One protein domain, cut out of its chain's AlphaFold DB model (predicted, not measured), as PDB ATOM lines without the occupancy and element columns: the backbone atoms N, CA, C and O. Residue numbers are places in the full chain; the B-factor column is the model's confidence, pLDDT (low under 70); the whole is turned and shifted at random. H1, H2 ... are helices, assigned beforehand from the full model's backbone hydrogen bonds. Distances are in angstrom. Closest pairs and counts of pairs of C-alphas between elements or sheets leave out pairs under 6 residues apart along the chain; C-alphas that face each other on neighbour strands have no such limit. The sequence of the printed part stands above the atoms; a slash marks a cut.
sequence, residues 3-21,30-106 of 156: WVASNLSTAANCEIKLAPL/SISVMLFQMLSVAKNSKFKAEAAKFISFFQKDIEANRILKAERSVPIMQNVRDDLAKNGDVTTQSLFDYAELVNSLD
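What this domain is: This is residues 3 to 21 and 30 to 106 of the 156 residues of an uncharacterized protein of Listeria innocua (UniProt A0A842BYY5). Four helices, H2, H3, H4 and H5, follow one another as a loose, angled row along the domain, with H2 as an arm at one end and H5 at the other, where H1 sits near H5. The unnamed stretch 30 to 47 runs lengthwise from near the end of H5 to the tip of H2, where residues 43 to 48 stick out. The printed part has 96 residues with five named helices, H1 to H5 in chain order, and no named strand: all helix. It is loose, with a radius of gyration of the C-alphas of 15.6 A, and elongated, spanning 49 by 30 by 26 A.

How they stand to each other: H5, residues 90 to 105, and H4, residues 78 to 86, form a helical hairpin; they only just touch, with 3 pairs of C-alphas within 8 A, the closest those of Ala 85 and Gln 93 at 6.3 A. They run opposite ways at a shallow tilt of 32 degrees, only just short of steep. H3, residues 62 to 68, touches H4 at a steep tilt of 64 degrees; the closest C-alphas, of Ile 62 and Val 80, are 5.8 A apart. H2, residues 48 to 60, touches H3 only at the corner, with residues 57 to 59 alone, about perpendicular at 84 degrees; the closest C-alphas are those of Phe 58 and Ala 64, 6.4 A. H1, residues 3 to 12, is close to H5 but not clearly touching, with the C-alphas of Ser 6 and Thr 91 closest at 6.3 A. H2 and H5 are apart. Every O i to N i+4 pair is within hydrogen-bond range in H2, H3 and H5, against 4 of 6 in H1 and 4 of 5 in H4.

Where its parts are: H5 is 22.7 A long from first to last C-alpha and ends at C-alpha 105, (137.753, 105.673, 110.980). H2 is 18.0 A long and begins at C-alpha 48, (108.082, 117.880, 128.331). H1 measures 14.4 A, H4 12.8 A and H3 9.7 A.

The domain as a whole: The C-alphas farthest apart, of Cys 14 and Lys 46, are 49.1 A apart. Residues 22 to 29 are not printed, and C-alphas 21 and 30 are 5.7 A apart across this cut. Residues 3 to 7 and residue 30 have pLDDT under 70.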
ATOM      1  N   TRP A   3     123.803  94.583 118.571       52.88
ATOM      2  CA  TRP A   3     122.842  93.603 119.096       52.88
ATOM      3  C   TRP A   3     122.834  92.276 118.325       52.88
ATOM      4  O   TRP A   3     122.890  91.200 118.922       52.88
ATOM      5  N   VAL A   4     122.838  92.351 116.989       59.38
ATOM      6  CA  VAL A   4     122.771  91.172 116.113       59.38
ATOM      7  C   VAL A   4     123.966  90.251 116.350       59.38
ATOM      8  O   VAL A   4     123.797  89.041 116.350       59.38
ATOM      9  N   ALA A   5     125.155  90.797 116.614       60.44
ATOM     10  CA  ALA A   5     126.367  89.996 116.771       60.44
ATOM     11  C   ALA A   5     126.320  89.079 118.010       60.44
ATOM     12  O   ALA A   5     126.668  87.904 117.910       60.44
ATOM     13  N   SER A   6     125.841  89.593 119.150       61.25
ATOM     14  CA  SER A   6     125.802  88.839 120.415       61.25
ATOM     15  C   SER A   6     124.817  87.662 120.389       61.25
ATOM     16  O   SER A   6     125.168  86.531 120.739       61.25
ATOM     17  N   ASN A   7     123.606  87.891 119.877       68.94
ATOM     18  CA  ASN A   7     122.591  86.844 119.757       68.94
ATOM     19  C   ASN A   7     122.937  85.837 118.654       68.94
ATOM     20  O   ASN A   7     122.658  84.648 118.796       68.94
ATOM     21  N   LEU A   8     123.575  86.293 117.571       72.75
ATOM     22  CA  LEU A   8     123.935  85.429 116.453       72.75
ATOM     23  C   LEU A   8     125.041  84.436 116.821       72.75
ATOM     24  O   LEU A   8     124.945  83.289 116.405       72.75
ATOM     25  N   SER A   9     126.046  84.824 117.617       72.44
ATOM     26  CA  SER A   9     127.105  83.884 118.032       72.44
ATOM     27  C   SER A   9     126.538  82.747 118.883       72.44
ATOM     28  O   SER A   9     126.833  81.578 118.634       72.44
ATOM     29  N   THR A  10     125.635  83.084 119.806       73.31
ATOM     30  CA  THR A  10     124.922  82.101 120.633       73.31
ATOM     31  C   THR A  10     124.047  81.181 119.778       73.31
ATOM     32  O   THR A  10     124.079  79.966 119.947       73.31
ATOM     33  N   ALA A  11     123.289  81.739 118.829       81.19
ATOM     34  CA  ALA A  11     122.388  80.969 117.971       81.19
ATOM     35  C   ALA A  11     123.128  80.085 116.951       81.19
ATOM     36  O   ALA A  11     122.687  78.974 116.665       81.19
ATOM     37  N   ALA A  12     124.241  80.568 116.396       82.62
ATOM     38  CA  ALA A  12     125.029  79.858 115.391       82.62
ATOM     39  C   ALA A  12     126.016  78.844 115.995       82.62
ATOM     40  O   ALA A  12     126.609  78.065 115.250       82.62
ATOM     41  N   ASN A  13     126.198  78.855 117.323       82.44
ATOM     42  CA  ASN A  13     127.175  78.041 118.047       82.44
ATOM     43  C   ASN A  13     128.587  78.115 117.430       82.44
ATOM     44  O   ASN A  13     129.293  77.114 117.302       82.44
ATOM     45  N   CYS A  14     128.979  79.312 116.993       81.44
ATOM     46  CA  CYS A  14     130.291  79.582 116.420       81.44
ATOM     47  C   CYS A  14     130.816  80.945 116.881       81.44
ATOM     48  O   CYS A  14     130.053  81.850 117.240       81.44
ATOM     49  N   GLU A  15     132.141  81.086 116.885       78.06
ATOM     50  CA  GLU A  15     132.796  82.354 117.198       78.06
ATOM     51  C   GLU A  15     132.537  83.352 116.058       78.06
ATOM     52  O   GLU A  15     132.947  83.128 114.917       78.06
ATOM     53  N   ILE A  16     131.858  84.460 116.362       80.06
ATOM     54  CA  ILE A  16     131.583  85.533 115.398       80.06
ATOM     55  C   ILE A  16     132.445  86.739 115.741       80.06
ATOM     56  O   ILE A  16     132.397  87.254 116.855       80.06
ATOM     57  N   LYS A  17     133.207  87.216 114.753       82.56
ATOM     58  CA  LYS A  17     134.050  88.412 114.864       82.56
ATOM     59  C   LYS A  17     133.533  89.522 113.968       82.56
ATOM     60  O   LYS A  17     132.969  89.269 112.904       82.56
ATOM     61  N   LEU A  18     133.754  90.758 114.401       82.50
ATOM     62  CA  LEU A  18     133.425  91.951 113.634       82.50
ATOM     63  C   LEU A  18     134.659  92.462 112.896       82.50
ATOM     64  O   LEU A  18     135.757  92.498 113.444       82.50
ATOM     65  N   ALA A  19     134.458  92.876 111.650       84.50
ATOM     66  CA  ALA A  19     135.480  93.497 110.825       84.50
ATOM     67  C   ALA A  19     134.859  94.653 110.030       84.50
ATOM     68  O   ALA A  19     133.694  94.562 109.630       84.50
ATOM     69  N   PRO A  20     135.609  95.745 109.793       80.62
ATOM     70  CA  PRO A  20     135.124  96.833 108.962       80.62
ATOM     71  C   PRO A  20     134.908  96.342 107.528       80.62
ATOM     72  O   PRO A  20     135.624  95.467 107.034       80.62
ATOM     73  N   LEU A  21     133.933  96.938 106.839       82.50
ATOM     74  CA  LEU A  21     133.643  96.597 105.449       82.50
ATOM     75  C   LEU A  21     134.885  96.817 104.564       82.50
ATOM     76  O   LEU A  21     135.597  97.819 104.744       82.50
ATOM     77  N   SER A  30     134.807 103.152 104.854       67.00
ATOM     78  CA  SER A  30     133.794 102.167 104.439       67.00
ATOM     79  C   SER A  30     132.571 102.154 105.347       67.00
ATOM     80  O   SER A  30     131.564 101.544 105.005       67.00
ATOM     81  N   ILE A  31     132.668 102.797 106.506       74.81
ATOM     82  CA  ILE A  31     131.650 102.803 107.541       74.81
ATOM     83  C   ILE A  31     131.763 104.111 108.324       74.81
ATOM     84  O   ILE A  31     132.867 104.606 108.536       74.81
ATOM     85  N   SER A  32     130.618 104.647 108.729       76.00
ATOM     86  CA  SER A  32     130.505 105.811 109.607       76.00
ATOM     87  C   SER A  32     129.659 105.444 110.818       76.00
ATOM     88  O   SER A  32     128.827 104.527 110.748       76.00
ATOM     89  N   VAL A  33     129.848 106.165 111.922       77.94
ATOM     90  CA  VAL A  33     129.004 106.034 113.107       77.94
ATOM     91  C   VAL A  33     127.659 106.683 112.792       77.94
ATOM     92  O   VAL A  33     127.532 107.907 112.748       77.94
ATOM     93  N   MET A  34     126.648 105.846 112.557       72.81
ATOM     94  CA  MET A  34     125.282 106.299 112.305       72.81
ATOM     95  C   MET A  34     124.423 106.215 113.562       72.81
ATOM     96  O   MET A  34     124.397 105.193 114.256       72.81
ATOM     97  N   LEU A  35     123.666 107.280 113.816       72.69
ATOM     98  CA  LEU A  35     122.593 107.270 114.806       72.69
ATOM     99  C   LEU A  35     121.437 106.420 114.272       72.69
ATOM    100  O   LEU A  35     120.703 106.845 113.389       72.69
ATOM    101  N   PHE A  36     121.281 105.206 114.800       70.25
ATOM    102  CA  PHE A  36     120.205 104.308 114.370       70.25
ATOM    103  C   PHE A  36     118.892 104.549 115.127       70.25
ATOM    104  O   PHE A  36     117.810 104.422 114.567       70.25
ATOM    105  N   GLN A  37     118.975 104.887 116.416       80.69
ATOM    106  CA  GLN A  37     117.810 105.063 117.284       80.69
ATOM    107  C   GLN A  37     117.931 106.353 118.083       80.69
ATOM    108  O   GLN A  37     118.938 106.602 118.744       80.69
ATOM    109  N   MET A  38     116.875 107.160 118.038       85.00
ATOM    110  CA  MET A  38     116.787 108.434 118.741       85.00
ATOM    111  C   MET A  38     115.474 108.506 119.518       85.00
ATOM    112  O   MET A  38     114.435 108.036 119.057       85.00
ATOM    113  N   LEU A  39     115.525 109.116 120.701       89.56
ATOM    114  CA  LEU A  39     114.337 109.480 121.467       89.56
ATOM    115  C   LEU A  39     114.081 110.976 121.290       89.56
ATOM    116  O   LEU A  39     114.977 111.789 121.506       89.56
ATOM    117  N   SER A  40     112.845 111.322 120.941       92.31
ATOM    118  CA  SER A  40     112.409 112.700 120.711       92.31
ATOM    119  C   SER A  40     111.201 113.029 121.580       92.31
ATOM    120  O   SER A  40     110.341 112.182 121.822       92.31
ATOM    121  N   VAL A  41     111.104 114.281 122.028       96.62
ATOM    122  CA  VAL A  41     109.937 114.773 122.771       96.62
ATOM    123  C   VAL A  41     108.966 115.427 121.796       96.62
ATOM    124  O   VAL A  41     109.304 116.404 121.129       96.62
ATOM    125  N   ALA A  42     107.738 114.914 121.729       96.62
ATOM    126  CA  ALA A  42     106.711 115.476 120.862       96.62
ATOM    127  C   ALA A  42     106.394 116.938 121.231       96.62
ATOM    128  O   ALA A  42     106.225 117.285 122.406       96.62
ATOM    129  N   LYS A  43     106.243 117.802 120.217       96.44
ATOM    130  CA  LYS A  43     105.956 119.239 120.400       96.44
ATOM    131  C   LYS A  43     104.692 119.484 121.237       96.44
ATOM    132  O   LYS A  43     104.648 120.409 122.048       96.44
ATOM    133  N   ASN A  44     103.684 118.635 121.076       96.94
ATOM    134  CA  ASN A  44     102.402 118.696 121.780       96.94
ATOM    135  C   ASN A  44     102.388 117.950 123.129       96.94
ATOM    136  O   ASN A  44     101.340 117.898 123.769       96.94
ATOM    137  N   SER A  45     103.516 117.393 123.589       97.12
ATOM    138  CA  SER A  45     103.570 116.723 124.890       97.12
ATOM    139  C   SER A  45     103.218 117.695 126.019       97.12
ATOM    140  O   SER A  45     103.733 118.821 126.068       97.12
ATOM    141  N   LYS A  46     102.357 117.237 126.938       97.75
ATOM    142  CA  LYS A  46     102.004 117.945 128.178       97.75
ATOM    143  C   LYS A  46     103.074 117.797 129.268       97.75
ATOM    144  O   LYS A  46     103.088 118.591 130.196       97.75
ATOM    145  N   PHE A  47     103.994 116.838 129.120       97.50
ATOM    146  CA  PHE A  47     104.993 116.451 130.127       97.50
ATOM    147  C   PHE A  47     106.418 116.540 129.562       97.50
ATOM    148  O   PHE A  47     107.171 115.568 129.534       97.50
ATOM    149  N   LYS A  48     106.780 117.702 129.002       97.62
ATOM    150  CA  LYS A  48     108.082 117.880 128.331       97.62
ATOM    151  C   LYS A  48     109.260 117.753 129.298       97.62
ATOM    152  O   LYS A  48     110.281 117.175 128.933       97.62
ATOM    153  N   ALA A  49     109.117 118.280 130.515       97.38
ATOM    154  CA  ALA A  49     110.171 118.251 131.522       97.38
ATOM    155  C   ALA A  49     110.426 116.821 132.023       97.38
ATOM    156  O   ALA A  49     111.573 116.393 132.123       97.38
ATOM    157  N   GLU A  50     109.367 116.058 132.278       97.88
ATOM    158  CA  GLU A  50     109.431 114.662 132.712       97.88
ATOM    159  C   GLU A  50     109.983 113.766 131.601       97.88
ATOM    160  O   GLU A  50     110.849 112.932 131.861       97.88
ATOM    161  N   ALA A  51     109.561 113.986 130.351       97.75
ATOM    162  CA  ALA A  51     110.109 113.273 129.201       97.75
ATOM    163  C   ALA A  51     111.618 113.528 129.036       97.75
ATOM    164  O   ALA A  51     112.383 112.590 128.817       97.75
ATOM    165  N   ALA A  52     112.075 114.774 129.205       96.44
ATOM    166  CA  ALA A  52     113.500 115.101 129.166       96.44
ATOM    167  C   ALA A  52     114.284 114.445 130.319       96.44
ATOM    168  O   ALA A  52     115.380 113.927 130.099       96.44
ATOM    169  N   LYS A  53     113.712 114.409 131.533       97.06
ATOM    170  CA  LYS A  53     114.299 113.687 132.678       97.06
ATOM    171  C   LYS A  53     114.436 112.196 132.384       97.06
ATOM    172  O   LYS A  53     115.492 111.633 132.652       97.06
ATOM    173  N   PHE A  54     113.415 111.580 131.787       96.12
ATOM    174  CA  PHE A  54     113.469 110.174 131.393       96.12
ATOM    175  C   PHE A  54     114.565 109.908 130.358       96.12
ATOM    176  O   PHE A  54     115.348 108.984 130.538       96.12
ATOM    177  N   ILE A  55     114.677 110.734 129.312       94.75
ATOM    178  CA  ILE A  55     115.748 110.590 128.311       94.75
ATOM    179  C   ILE A  55     117.124 110.716 128.977       94.75
ATOM    180  O   ILE A  55     118.019 109.919 128.696       94.75
ATOM    181  N   SER A  56     117.291 111.674 129.893       93.62
ATOM    182  CA  SER A  56     118.542 111.837 130.639       93.62
ATOM    183  C   SER A  56     118.860 110.618 131.507       93.62
ATOM    184  O   SER A  56     120.002 110.171 131.504       93.62
ATOM    185  N   PHE A  57     117.873 110.076 132.224       93.69
ATOM    186  CA  PHE A  57     118.012 108.834 132.987       93.69
ATOM    187  C   PHE A  57     118.428 107.680 132.067       93.69
ATOM    188  O   PHE A  57     119.459 107.054 132.283       93.69
ATOM    189  N   PHE A  58     117.701 107.481 130.971       91.62
ATOM    190  CA  PHE A  58     117.946 106.404 130.016       91.62
ATOM    191  C   PHE A  58     119.365 106.441 129.420       91.62
ATOM    192  O   PHE A  58     120.001 105.403 129.263       91.62
ATOM    193  N   GLN A  59     119.885 107.630 129.103       88.88
ATOM    194  CA  GLN A  59     121.183 107.780 128.431       88.88
ATOM    195  C   GLN A  59     122.386 107.876 129.376       88.88
ATOM    196  O   GLN A  59     123.493 107.524 128.969       88.88
ATOM    197  N   LYS A  60     122.208 108.427 130.583       90.62
ATOM    198  CA  LYS A  60     123.331 108.833 131.447       90.62
ATOM    199  C   LYS A  60     123.405 108.083 132.768       90.62
ATOM    200  O   LYS A  60     124.474 108.074 133.373       90.62
ATOM    201  N   ASP A  61     122.298 107.520 133.242       93.69
ATOM    202  CA  ASP A  61     122.273 106.843 134.532       93.69
ATOM    203  C   ASP A  61     122.994 105.493 134.449       93.69
ATOM    204  O   ASP A  61     122.732 104.684 133.554       93.69
ATOM    205  N   ILE A  62     123.932 105.264 135.369       92.75
ATOM    206  CA  ILE A  62     124.783 104.070 135.356       92.75
ATOM    207  C   ILE A  62     123.964 102.829 135.719       92.75
ATOM    208  O   ILE A  62     124.051 101.821 135.020       92.75
ATOM    209  N   GLU A  63     123.126 102.899 136.756       92.06
ATOM    210  CA  GLU A  63     122.326 101.751 137.199       92.06
ATOM    211  C   GLU A  63     121.297 101.348 136.138       92.06
ATOM    212  O   GLU A  63     121.144 100.164 135.831       92.06
ATOM    213  N   ALA A  64     120.660 102.326 135.492       91.88
ATOM    214  CA  ALA A  64     119.783 102.077 134.354       91.88
ATOM    215  C   ALA A  64     120.524 101.348 133.227       91.88
ATOM    216  O   ALA A  64     120.032 100.358 132.682       91.88
ATOM    217  N   ASN A  65     121.734 101.800 132.890       90.69
ATOM    218  CA  ASN A  65     122.509 101.198 131.813       90.69
ATOM    219  C   ASN A  65     123.070  99.817 132.173       90.69
ATOM    220  O   ASN A  65     123.184  98.980 131.280       90.69
ATOM    221  N   ARG A  66     123.315  99.514 133.455       88.62
ATOM    222  CA  ARG A  66     123.629  98.148 133.919       88.62
ATOM    223  C   ARG A  66     122.483  97.167 133.694       88.62
ATOM    224  O   ARG A  66     122.738  95.995 133.423       88.62
ATOM    225  N   ILE A  67     121.237  97.635 133.777       89.31
ATOM    226  CA  ILE A  67     120.056  96.832 133.427       89.31
ATOM    227  C   ILE A  67     119.965  96.668 131.905       89.31
ATOM    228  O   ILE A  67     119.732  95.564 131.418       89.31
ATOM    229  N   LEU A  68     120.171  97.753 131.150       86.06
ATOM    230  CA  LEU A  68     120.049  97.760 129.687       86.06
ATOM    231  C   LEU A  68     121.192  97.033 128.962       86.06
ATOM    232  O   LEU A  68     120.990  96.596 127.833       86.06
ATOM    233  N   LYS A  69     122.383  96.939 129.566       83.75
ATOM    234  CA  LYS A  69     123.564  96.216 129.052       83.75
ATOM    235  C   LYS A  69     123.896  96.503 127.580       83.75
ATOM    236  O   LYS A  69     124.185  95.588 126.820       83.75
ATOM    237  N   ALA A  70     123.831  97.771 127.167       79.19
ATOM    238  CA  ALA A  70     124.119  98.187 125.786       79.19
ATOM    239  C   ALA A  70     123.287  97.461 124.694       79.19
ATOM    240  O   ALA A  70     123.721  97.338 123.548       79.19
ATOM    241  N   GLU A  71     122.067  97.012 125.019       80.00
ATOM    242  CA  GLU A  71     121.194  96.269 124.090       80.00
ATOM    243  C   GLU A  71     120.811  97.091 122.846       80.00
ATOM    244  O   GLU A  71     120.714  96.557 121.743       80.00
ATOM    245  N   ARG A  72     120.710  98.417 122.989       78.94
ATOM    246  CA  ARG A  72     120.367  99.361 121.910       78.94
ATOM    247  C   ARG A  72     121.577 100.036 121.269       78.94
ATOM    248  O   ARG A  72     121.512 101.212 120.923       78.94
ATOM    249  N   SER A  73     122.660  99.288 121.077       76.81
ATOM    250  CA  SER A  73     123.970  99.786 120.634       76.81
ATOM    251  C   SER A  73     124.879 100.271 121.764       76.81
ATOM    252  O   SER A  73     124.491 100.370 122.927       76.81
ATOM    253  N   VAL A  74     126.126 100.553 121.390       84.56
ATOM    254  CA  VAL A  74     127.163 101.077 122.275       84.56
ATOM    255  C   VAL A  74     126.736 102.458 122.799       84.56
ATOM    256  O   VAL A  74     126.502 103.360 121.988       84.56
ATOM    257  N   PRO A  75     126.618 102.650 124.128       86.19
ATOM    258  CA  PRO A  75     126.212 103.927 124.711       86.19
ATOM    259  C   PRO A  75     127.147 105.063 124.297       86.19
ATOM    260  O   PRO A  75     128.354 104.864 124.215       86.19
ATOM    261  N   ILE A  76     126.609 106.268 124.088       83.44
ATOM    262  CA  ILE A  76     127.386 107.453 123.666       83.44
ATOM    263  C   ILE A  76     128.247 108.007 124.811       83.44
ATOM    264  O   ILE A  76     129.337 108.532 124.579       83.44
ATOM    265  N   MET A  77     127.779 107.876 126.050       87.19
ATOM    266  CA  MET A  77     128.441 108.420 127.232       87.19
ATOM    267  C   MET A  77     129.633 107.541 127.644       87.19
ATOM    268  O   MET A  77     129.454 106.364 127.951       87.19
ATOM    269  N   GLN A  78     130.845 108.110 127.669       86.25
ATOM    270  CA  GLN A  78     132.080 107.369 127.981       86.25
ATOM    271  C   GLN A  78     132.028 106.706 129.363       86.25
ATOM    272  O   GLN A  78     132.299 105.521 129.478       86.25
ATOM    273  N   ASN A  79     131.585 107.434 130.390       89.31
ATOM    274  CA  ASN A  79     131.477 106.913 131.756       89.31
ATOM    275  C   ASN A  79     130.554 105.685 131.867       89.31
ATOM    276  O   ASN A  79     130.806 104.799 132.679       89.31
ATOM    277  N   VAL A  80     129.497 105.623 131.051       89.81
ATOM    278  CA  VAL A  80     128.605 104.459 130.980       89.81
ATOM    279  C   VAL A  80     129.323 103.279 130.324       89.81
ATOM    280  O   VAL A  80     129.224 102.160 130.820       89.81
ATOM    281  N   ARG A  81     130.079 103.514 129.242       87.06
ATOM    282  CA  ARG A  81     130.889 102.464 128.602       87.06
ATOM    283  C   ARG A  81     131.949 101.910 129.547       87.06
ATOM    284  O   ARG A  81     132.067 100.696 129.655       87.06
ATOM    285  N   ASP A  82     132.655 102.781 130.263       88.06
ATOM    286  CA  ASP A  82     133.708 102.391 131.204       88.06
ATOM    287  C   ASP A  82     133.156 101.532 132.349       88.06
ATOM    288  O   ASP A  82     133.808 100.589 132.794       88.06
ATOM    289  N   ASP A  83     131.949 101.837 132.840       90.19
ATOM    290  CA  ASP A  83     131.291 101.023 133.863       90.19
ATOM    291  C   ASP A  83     130.850  99.660 133.315       90.19
ATOM    292  O   ASP A  83     131.134  98.630 133.927       90.19
ATOM    293  N   LEU A  84     130.230  99.639 132.131       87.50
ATOM    294  CA  LEU A  84     129.796  98.398 131.488       87.50
ATOM    295  C   LEU A  84     130.972  97.494 131.103       87.50
ATOM    296  O   LEU A  84     130.853  96.277 131.215       87.50
ATOM    297  N   ALA A  85     132.110  98.060 130.702       84.31
ATOM    298  CA  ALA A  85     133.302  97.302 130.332       84.31
ATOM    299  C   ALA A  85     133.893  96.509 131.512       84.31
ATOM    300  O   ALA A  85     134.414  95.414 131.301       84.31
ATOM    301  N   LYS A  86     133.759  97.004 132.754       86.44
ATOM    302  CA  LYS A  86     134.257  96.315 133.966       86.44
ATOM    303  C   LYS A  86     133.599  94.957 134.192       86.44
ATOM    304  O   LYS A  86     134.244  94.051 134.704       86.44
ATOM    305  N   ASN A  87     132.324  94.842 133.825       77.31
ATOM    306  CA  ASN A  87     131.506  93.646 134.033       77.31
ATOM    307  C   ASN A  87     131.050  93.014 132.706       77.31
ATOM    308  O   ASN A  87     130.172  92.150 132.705       77.31
ATOM    309  N   GLY A  88     131.590  93.485 131.581       72.44
ATOM    310  CA  GLY A  88     131.217  93.039 130.245       72.44
ATOM    311  C   GLY A  88     131.798  91.665 129.935       72.44
ATOM    312  O   GLY A  88     132.934  91.365 130.298       72.44
ATOM    313  N   ASP A  89     131.023  90.835 129.241       76.56
ATOM    314  CA  ASP A  89     131.536  89.591 128.672       76.56
ATOM    315  C   ASP A  89     132.456  89.872 127.468       76.56
ATOM    316  O   ASP A  89     132.522  90.988 126.944       76.56
ATOM    317  N   VAL A  90     133.179  88.844 127.013       77.88
ATOM    318  CA  VAL A  90     134.125  88.943 125.882       77.88
ATOM    319  C   VAL A  90     133.443  89.500 124.624       77.88
ATOM    320  O   VAL A  90     134.035  90.274 123.867       77.88
ATOM    321  N   THR A  91     132.174  89.148 124.423       76.62
ATOM    322  CA  THR A  91     131.346  89.631 123.316       76.62
ATOM    323  C   THR A  91     131.102  91.136 123.413       76.62
ATOM    324  O   THR A  91     131.297  91.856 122.436       76.62
ATOM    325  N   THR A  92     130.719  91.632 124.589       77.81
ATOM    326  CA  THR A  92     130.476  93.058 124.851       77.81
ATOM    327  C   THR A  92     131.756  93.875 124.716       77.81
ATOM    328  O   THR A  92     131.729  94.951 124.122       77.81
ATOM    329  N   GLN A  93     132.888  93.352 125.188       81.19
ATOM    330  CA  GLN A  93     134.187  94.004 125.004       81.19
ATOM    331  C   GLN A  93     134.540  94.121 123.516       81.19
ATOM    332  O   GLN A  93     134.794  95.221 123.030       81.19
ATOM    333  N   SER A  94     134.401  93.029 122.756       81.38
ATOM    334  CA  SER A  94     134.638  93.029 121.301       81.38
ATOM    335  C   SER A  94     133.733  94.021 120.551       81.38
ATOM    336  O   SER A  94     134.131  94.599 119.537       81.38
ATOM    337  N   LEU A  95     132.504  94.233 121.036       82.44
ATOM    338  CA  LEU A  95     131.573  95.229 120.498       82.44
ATOM    339  C   LEU A  95     132.045  96.665 120.748       82.44
ATOM    340  O   LEU A  95     131.907  97.508 119.858       82.44
ATOM    341  N   PHE A  96     132.573  96.948 121.939       84.88
ATOM    342  CA  PHE A  96     133.105  98.265 122.288       84.88
ATOM    343  C   PHE A  96     134.388  98.569 121.513       84.88
ATOM    344  O   PHE A  96     134.459  99.632 120.897       84.88
ATOM    345  N   ASP A  97     135.311  97.609 121.420       85.56
ATOM    346  CA  ASP A  97     136.541  97.736 120.629       85.56
ATOM    347  C   ASP A  97     136.227  98.011 119.153       85.56
ATOM    348  O   ASP A  97     136.814  98.887 118.516       85.56
ATOM    349  N   TYR A  98     135.244  97.296 118.597       85.50
ATOM    350  CA  TYR A  98     134.810  97.520 117.222       85.50
ATOM    351  C   TYR A  98     134.182  98.907 117.029       85.50
ATOM    352  O   TYR A  98     134.431  99.561 116.015       85.50
ATOM    353  N   ALA A  99     133.371  99.372 117.980       83.94
ATOM    354  CA  ALA A  99     132.783 100.706 117.911       83.94
ATOM    355  C   ALA A  99     133.849 101.809 117.992       83.94
ATOM    356  O   ALA A  99     133.758 102.786 117.249       83.94
ATOM    357  N   GLU A 100     134.873 101.640 118.830       85.25
ATOM    358  CA  GLU A 100     136.009 102.562 118.916       85.25
ATOM    359  C   GLU A 100     136.836 102.565 117.626       85.25
ATOM    360  O   GLU A 100     137.145 103.635 117.093       85.25
ATOM    361  N   LEU A 101     137.095 101.388 117.046       84.94
ATOM    362  CA  LEU A 101     137.730 101.270 115.735       84.94
ATOM    363  C   LEU A 101     136.934 102.021 114.661       84.94
ATOM    364  O   LEU A 101     137.511 102.811 113.917       84.94
ATOM    365  N   VAL A 102     135.618 101.807 114.572       83.44
ATOM    366  CA  VAL A 102     134.766 102.501 113.592       83.44
ATOM    367  C   VAL A 102     134.781 104.009 113.822       83.44
ATOM    368  O   VAL A 102     134.899 104.757 112.858       83.44
ATOM    369  N   ASN A 103     134.725 104.459 115.077       82.12
ATOM    370  CA  ASN A 103     134.793 105.876 115.418       82.12
ATOM    371  C   ASN A 103     136.140 106.505 115.012       82.12
ATOM    372  O   ASN A 103     136.163 107.622 114.509       82.12
ATOM    373  N   SER A 104     137.253 105.774 115.150       83.19
ATOM    374  CA  SER A 104     138.579 106.229 114.692       83.19
ATOM    375  C   SER A 104     138.682 106.373 113.167       83.19
ATOM    376  O   SER A 104     139.534 107.103 112.662       83.19
ATOM    377  N   LEU A 105     137.817 105.665 112.436       80.88
ATOM    378  CA  LEU A 105     137.753 105.673 110.980       80.88
ATOM    379  C   LEU A 105     136.679 106.621 110.446       80.88
ATOM    380  O   LEU A 105     136.612 106.789 109.236       80.88
ATOM    381  N   ASP A 106     135.824 107.205 111.283       79.19
ATOM    382  CA  ASP A 106     134.723 108.047 110.821       79.19
ATOM    383  C   ASP A 106     135.211 109.464 110.471       79.19
ATOM    384  O   ASP A 106     136.006 110.067 111.187       79.19
TER     385      ASP A 106